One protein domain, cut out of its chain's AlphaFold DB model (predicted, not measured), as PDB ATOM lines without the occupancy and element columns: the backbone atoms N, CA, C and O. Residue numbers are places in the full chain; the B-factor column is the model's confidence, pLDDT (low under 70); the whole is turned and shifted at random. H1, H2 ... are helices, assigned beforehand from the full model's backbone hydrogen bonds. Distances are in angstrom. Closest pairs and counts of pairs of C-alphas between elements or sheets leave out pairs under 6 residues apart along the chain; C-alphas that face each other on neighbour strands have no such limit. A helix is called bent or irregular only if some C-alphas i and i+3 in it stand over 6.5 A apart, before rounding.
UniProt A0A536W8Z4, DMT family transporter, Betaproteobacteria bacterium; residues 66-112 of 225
ATOM      1  N   LEU A  66     -29.072 -31.931  22.553       84.81
ATOM      2  CA  LEU A  66     -29.152 -31.367  21.207       84.81
ATOM      3  C   LEU A  66     -29.592 -29.899  21.251       84.81
ATOM      4  O   LEU A  66     -28.948 -29.045  20.649       84.81
ATOM      5  N   SER A  67     -30.631 -29.594  22.031       86.00
ATOM      6  CA  SER A  67     -31.150 -28.232  22.182       86.00
ATOM      7  C   SER A  67     -30.117 -27.291  22.804       86.00
ATOM      8  O   SER A  67     -29.915 -26.184  22.305       86.00
ATOM      9  N   SER A  68     -29.413 -27.732  23.853       87.00
ATOM     10  CA  SER A  68     -28.314 -26.975  24.463       87.00
ATOM     11  C   SER A  68     -27.170 -26.745  23.476       87.00
ATOM     12  O   SER A  68     -26.610 -25.653  23.427       87.00
ATOM     13  N   LEU A  69     -26.835 -27.749  22.663       84.50
ATOM     14  CA  LEU A  69     -25.794 -27.637  21.648       84.50
ATOM     15  C   LEU A  69     -26.165 -26.615  20.565       84.50
ATOM     16  O   LEU A  69     -25.333 -25.773  20.226       84.50
ATOM     17  N   ASP A  70     -27.392 -26.648  20.040       79.75
ATOM     18  CA  ASP A  70     -27.841 -25.691  19.020       79.75
ATOM     19  C   ASP A  70     -27.993 -24.267  19.580       79.75
ATOM     20  O   ASP A  70     -27.633 -23.300  18.904       79.75
ATOM     21  N   ALA A  71     -28.440 -24.116  20.832       83.19
ATOM     22  CA  ALA A  71     -28.499 -22.818  21.505       83.19
ATOM     23  C   ALA A  71     -27.101 -22.196  21.667       83.19
ATOM     24  O   ALA A  71     -26.890 -21.041  21.284       83.19
ATOM     25  N   THR A  72     -26.133 -22.976  22.156       83.69
ATOM     26  CA  THR A  72     -24.740 -22.532  22.310       83.69
ATOM     27  C   THR A  72     -24.108 -22.211  20.959       83.69
ATOM     28  O   THR A  72     -23.476 -21.167  20.812       83.69
ATOM     29  N   ALA A  73     -24.321 -23.054  19.943       79.06
ATOM     30  CA  ALA A  73     -23.794 -22.820  18.601       79.06
ATOM     31  C   ALA A  73     -24.340 -21.519  17.994       79.06
ATOM     32  O   ALA A  73     -23.576 -20.733  17.438       79.06
ATOM     33  N   LYS A  74     -25.642 -21.246  18.145       76.06
ATOM     34  CA  LYS A  74     -26.257 -19.994  17.684       76.06
ATOM     35  C   LYS A  74     -25.635 -18.765  18.347       76.06
ATOM     36  O   LYS A  74     -25.463 -17.748  17.678       76.06
ATOM     37  N   TYR A  75     -25.339 -18.849  19.643       82.00
ATOM     38  CA  TYR A  75     -24.718 -17.749  20.376       82.00
ATOM     39  C   TYR A  75     -23.274 -17.529  19.905       82.00
ATOM     40  O   TYR A  75     -22.924 -16.427  19.499       82.00
ATOM     41  N   LEU A  76     -22.475 -18.598  19.828       80.44
ATOM     42  CA  LEU A  76     -21.070 -18.531  19.414       80.44
ATOM     43  C   LEU A  76     -20.866 -18.019  17.981       80.44
ATOM     44  O   LEU A  76     -19.886 -17.327  17.728       80.44
ATOM     45  N   VAL A  77     -21.775 -18.323  17.047       77.88
ATOM     46  CA  VAL A  77     -21.672 -17.870  15.642       77.88
ATOM     47  C   VAL A  77     -21.828 -16.349  15.493       77.88
ATOM     48  O   VAL A  77     -21.445 -15.806  14.457       77.88
ATOM     49  N   ARG A  78     -22.356 -15.638  16.501       75.88
ATOM     50  CA  ARG A  78     -22.418 -14.166  16.472       75.88
ATOM     51  C   ARG A  78     -21.055 -13.521  16.706       75.88
ATOM     52  O   ARG A  78     -20.734 -12.559  16.015       75.88
ATOM     53  N   ASP A  79     -20.275 -14.080  17.626       78.94
ATOM     54  CA  ASP A  79     -19.026 -13.473  18.104       78.94
ATOM     55  C   ASP A  79     -17.763 -14.143  17.533       78.94
ATOM     56  O   ASP A  79     -16.684 -13.557  17.560       78.94
ATOM     57  N   HIS A  80     -17.871 -15.366  16.997       80.94
ATOM     58  CA  HIS A  80     -16.733 -16.159  16.518       80.94
ATOM     59  C   HIS A  80     -16.854 -16.539  15.038       80.94
ATOM     60  O   HIS A  80     -17.941 -16.629  14.464       80.94
ATOM     61  N   ALA A  81     -15.710 -16.836  14.414       84.19
ATOM     62  CA  ALA A  81     -15.667 -17.349  13.052       84.19
ATOM     63  C   ALA A  81     -16.442 -18.675  12.932       84.19
ATOM     64  O   ALA A  81     -16.187 -19.631  13.667       84.19
ATOM     65  N   LEU A  82     -17.343 -18.753  11.945       79.19
ATOM     66  CA  LEU A  82     -18.213 -19.909  11.691       79.19
ATOM     67  C   LEU A  82     -17.433 -21.231  11.634       79.19
ATOM     68  O   LEU A  82     -17.855 -22.224  12.220       79.19
ATOM     69  N   PHE A  83     -16.267 -21.238  10.984       83.38
ATOM     70  CA  PHE A  83     -15.422 -22.429  10.861       83.38
ATOM     71  C   PHE A  83     -14.951 -22.983  12.210       83.38
ATOM     72  O   PHE A  83     -14.926 -24.199  12.383       83.38
ATOM     73  N   LEU A  84     -14.634 -22.115  13.176       85.12
ATOM     74  CA  LEU A  84     -14.185 -22.531  14.504       85.12
ATOM     75  C   LEU A  84     -15.332 -23.166  15.301       85.12
ATOM     76  O   LEU A  84     -15.138 -24.196  15.942       85.12
ATOM     77  N   VAL A  85     -16.545 -22.615  15.191       84.19
ATOM     78  CA  VAL A  85     -17.739 -23.189  15.831       84.19
ATOM     79  C   VAL A  85     -18.082 -24.552  15.233       84.19
ATOM     80  O   VAL A  85     -18.353 -25.505  15.964       84.19
ATOM     81  N   VAL A  86     -18.036 -24.670  13.902       84.44
ATOM     82  CA  VAL A  86     -18.281 -25.938  13.202       84.44
ATOM     83  C   VAL A  86     -17.228 -26.979  13.586       84.44
ATOM     84  O   VAL A  86     -17.583 -28.116  13.897       84.44
ATOM     85  N   TRP A  87     -15.953 -26.594  13.641       86.81
ATOM     86  CA  TRP A  87     -14.875 -27.469  14.095       86.81
ATOM     87  C   TRP A  87     -15.093 -27.940  15.538       86.81
ATOM     88  O   TRP A  87     -15.082 -29.145  15.788       86.81
ATOM     89  N   ALA A  88     -15.390 -27.025  16.466       84.94
ATOM     90  CA  ALA A  88     -15.656 -27.356  17.866       84.94
ATOM     91  C   ALA A  88     -16.867 -28.294  18.021       84.94
ATOM     92  O   ALA A  88     -16.823 -29.230  18.820       84.94
ATOM     93  N   ARG A  89     -17.922 -28.105  17.209       84.19
ATOM     94  CA  ARG A  89     -19.103 -28.986  17.168       84.19
ATOM     95  C   ARG A  89     -18.720 -30.425  16.828       84.19
ATOM     96  O   ARG A  89     -19.125 -31.346  17.537       84.19
ATOM     97  N   TYR A  90     -17.956 -30.629  15.755       84.62
ATOM     98  CA  TYR A  90     -17.554 -31.974  15.331       84.62
ATOM     99  C   TYR A  90     -16.491 -32.584  16.242       84.62
ATOM    100  O   TYR A  90     -16.573 -33.774  16.540       84.62
ATOM    101  N   ALA A  91     -15.546 -31.784  16.738       85.50
ATOM    102  CA  ALA A  91     -14.544 -32.230  17.702       85.50
ATOM    103  C   ALA A  91     -15.204 -32.713  19.002       85.50
ATOM    104  O   ALA A  91     -14.894 -33.802  19.480       85.50
ATOM    105  N   GLY A  92     -16.180 -31.964  19.527       84.81
ATOM    106  CA  GLY A  92     -16.952 -32.363  20.705       84.81
ATOM    107  C   GLY A  92     -17.742 -33.655  20.481       84.81
ATOM    108  O   GLY A  92     -17.678 -34.568  21.301       84.81
ATOM    109  N   GLN A  93     -18.431 -33.785  19.341       83.94
ATOM    110  CA  GLN A  93     -19.133 -35.028  18.989       83.94
ATOM    111  C   GLN A  93     -18.177 -36.216  18.877       83.94
ATOM    112  O   GLN A  93     -18.480 -37.294  19.382       83.94
ATOM    113  N   MET A  94     -17.017 -36.023  18.251       84.62
ATOM    114  CA  MET A  94     -15.997 -37.060  18.134       84.62
ATOM    115  C   MET A  94     -15.474 -37.468  19.512       84.62
ATOM    116  O   MET A  94     -15.393 -38.661  19.793       84.62
ATOM    117  N   LEU A  95     -15.201 -36.511  20.397       86.50
ATOM    118  CA  LEU A  95     -14.708 -36.772  21.750       86.50
ATOM    119  C   LEU A  95     -15.726 -37.538  22.603       86.50
ATOM    120  O   LEU A  95     -15.334 -38.425  23.352       86.50
ATOM    121  N   VAL A  96     -17.024 -37.262  22.449       84.62
ATOM    122  CA  VAL A  96     -18.095 -37.982  23.161       84.62
ATOM    123  C   VAL A  96     -18.348 -39.371  22.566       84.62
ATOM    124  O   VAL A  96     -18.537 -40.343  23.299       84.62
ATOM    125  N   VAL A  97     -18.343 -39.497  21.236       82.56
ATOM    126  CA  VAL A  97     -18.648 -40.764  20.551       82.56
ATOM    127  C   VAL A  97     -17.490 -41.756  20.646       82.56
ATOM    128  O   VAL A  97     -17.744 -42.948  20.778       82.56
ATOM    129  N   THR A  98     -16.235 -41.301  20.621       82.50
ATOM    130  CA  THR A  98     -15.043 -42.173  20.652       82.50
ATOM    131  C   THR A  98     -15.008 -43.139  21.846       82.50
ATOM    132  O   THR A  98     -14.897 -44.342  21.604       82.50
ATOM    133  N   PRO A  99     -15.150 -42.702  23.115       81.31
ATOM    134  CA  PRO A  99     -15.127 -43.616  24.257       81.31
ATOM    135  C   PRO A  99     -16.326 -44.571  24.252       81.31
ATOM    136  O   PRO A  99     -16.182 -45.743  24.590       81.31
ATOM    137  N   PHE A 100     -17.496 -44.105  23.809       79.44
ATOM    138  CA  PHE A 100     -18.696 -44.935  23.727       79.44
ATOM    139  C   PHE A 100     -18.585 -46.007  22.628       79.44
ATOM    140  O   PHE A 100     -18.962 -47.163  22.823       79.44
ATOM    141  N   ALA A 101     -18.021 -45.638  21.477       74.44
ATOM    142  CA  ALA A 101     -17.758 -46.538  20.361       74.44
ATOM    143  C   ALA A 101     -16.671 -47.566  20.703       74.44
ATOM    144  O   ALA A 101     -16.818 -48.747  20.383       74.44
ATOM    145  N   TRP A 102     -15.621 -47.142  21.412       73.94
ATOM    146  CA  TRP A 102     -14.552 -48.026  21.873       73.94
ATOM    147  C   TRP A 102     -15.079 -49.115  22.813       73.94
ATOM    148  O   TRP A 102     -14.761 -50.289  22.628       73.94
ATOM    149  N   GLN A 103     -15.940 -48.752  23.770       76.25
ATOM    150  CA  GLN A 103     -16.553 -49.708  24.702       76.25
ATOM    151  C   GLN A 103     -17.435 -50.749  24.000       76.25
ATOM    152  O   GLN A 103     -17.533 -51.883  24.462       76.25
ATOM    153  N   ARG A 104     -18.085 -50.383  22.888       68.44
ATOM    154  CA  ARG A 104     -19.073 -51.241  22.218       68.44
ATOM    155  C   ARG A 104     -18.504 -52.082  21.075       68.44
ATOM    156  O   ARG A 104     -19.043 -53.148  20.791       68.44
ATOM    157  N   SER A 105     -17.463 -51.606  20.395       62.44
ATOM    158  CA  SER A 105     -16.949 -52.217  19.158       62.44
ATOM    159  C   SER A 105     -15.453 -52.555  19.193       62.44
ATOM    160  O   SER A 105     -14.952 -53.158  18.243       62.44
ATOM    161  N   GLY A 106     -14.740 -52.217  20.273       69.50
ATOM    162  CA  GLY A 106     -13.310 -52.491  20.426       69.50
ATOM    163  C   GLY A 106     -12.417 -51.761  19.402       69.50
ATOM    164  O   GLY A 106     -12.884 -50.879  18.673       69.50
ATOM    165  N   PRO A 107     -11.127 -52.141  19.288       61.16
ATOM    166  CA  PRO A 107     -10.151 -51.501  18.390       61.16
ATOM    167  C   PRO A 107     -10.506 -51.599  16.895       61.16
ATOM    168  O   PRO A 107      -9.980 -50.854  16.071       61.16
ATOM    169  N   GLY A 108     -11.417 -52.508  16.528       59.41
ATOM    170  CA  GLY A 108     -11.890 -52.699  15.156       59.41
ATOM    171  C   GLY A 108     -12.817 -51.592  14.636       59.41
ATOM    172  O   GLY A 108     -13.104 -51.576  13.440       59.41
ATOM    173  N   PHE A 109     -13.257 -50.657  15.487       59.66
ATOM    174  CA  PHE A 109     -14.157 -49.555  15.111       59.66
ATOM    175  C   PHE A 109     -13.590 -48.646  14.009       59.66
ATOM    176  O   PHE A 109     -14.333 -48.149  13.168       59.66
ATOM    177  N   TRP A 110     -12.269 -48.466  13.970       59.09
ATOM    178  CA  TRP A 110     -11.605 -47.614  12.976       59.09
ATOM    179  C   TRP A 110     -11.514 -48.255  11.585       59.09
ATOM    180  O   TRP A 110     -11.154 -47.592  10.612       59.09
ATOM    181  N   ARG A 111     -11.845 -49.545  11.454       56.97
ATOM    182  CA  ARG A 111     -11.724 -50.284  10.195       56.97
ATOM    183  C   ARG A 111     -13.003 -50.146   9.364       56.97
ATOM    184  O   ARG A 111     -13.791 -51.082   9.232       56.97
ATOM    185  N   THR A 112     -13.213 -48.966   8.784       61.81
ATOM    186  CA  THR A 112     -14.326 -48.714   7.856       61.81
ATOM    187  C   THR A 112     -14.110 -49.455   6.530       61.81
ATOM    188  O   THR A 112     -13.122 -49.232   5.836       61.81
TER     189      THR A 112
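What this domain is: This is residues 66 to 112 of the 225 residues of the protein "DMT family transporter" of Betaproteobacteria bacterium (UniProt A0A536W8Z4). A lopsided helical hairpin shaped like a narrow V: H1 is the short arm, and H2 folds back from it, runs on well past its first residue and hooks over near residue 104. The printed part has 47 residues with two named helices, H1 then H2, and no named strand; its class is all helix. It is only just loose, close to extended, with a radius of gyration of the C-alphas of 13.9 A and spans of 40 by 20 by 13 A.

How they stand to each other: H1, residues 66 to 79, touches H2, residues 82 to 110, with residues 73 to 77 alone, against 85 to 89 of H2. Their closest C-alphas, of Val 77 and Val 85, are 6.6 A apart. This hairpin runs opposite ways at a shallow tilt of 34 degrees, only just short of steep. Residues 90 to 97 and 103 to 108 of H2 stand free. O i to N i+4 pairs within hydrogen-bond range are 8 of 10 in H1 and 19 of 25 in H2.

Where its parts are: H1 begins at C-alpha 66 (-29.152, -31.367, 21.207) and is 20.8 A long. H2 is 28.5 A long, ending at C-alpha 110 (-11.605, -47.614, 12.976). It has a kink of 115 degrees near residue 104 and is irregular: C-alphas 104 and 107 are 9.7 A apart.

The domain as a whole: The farthest C-alphas, of Asp 79 and Gly 108, are 40.0 A apart. The printed part has no cut, and its link from H1 to H2 is tight. Residues 104 to 112 have pLDDT under 70.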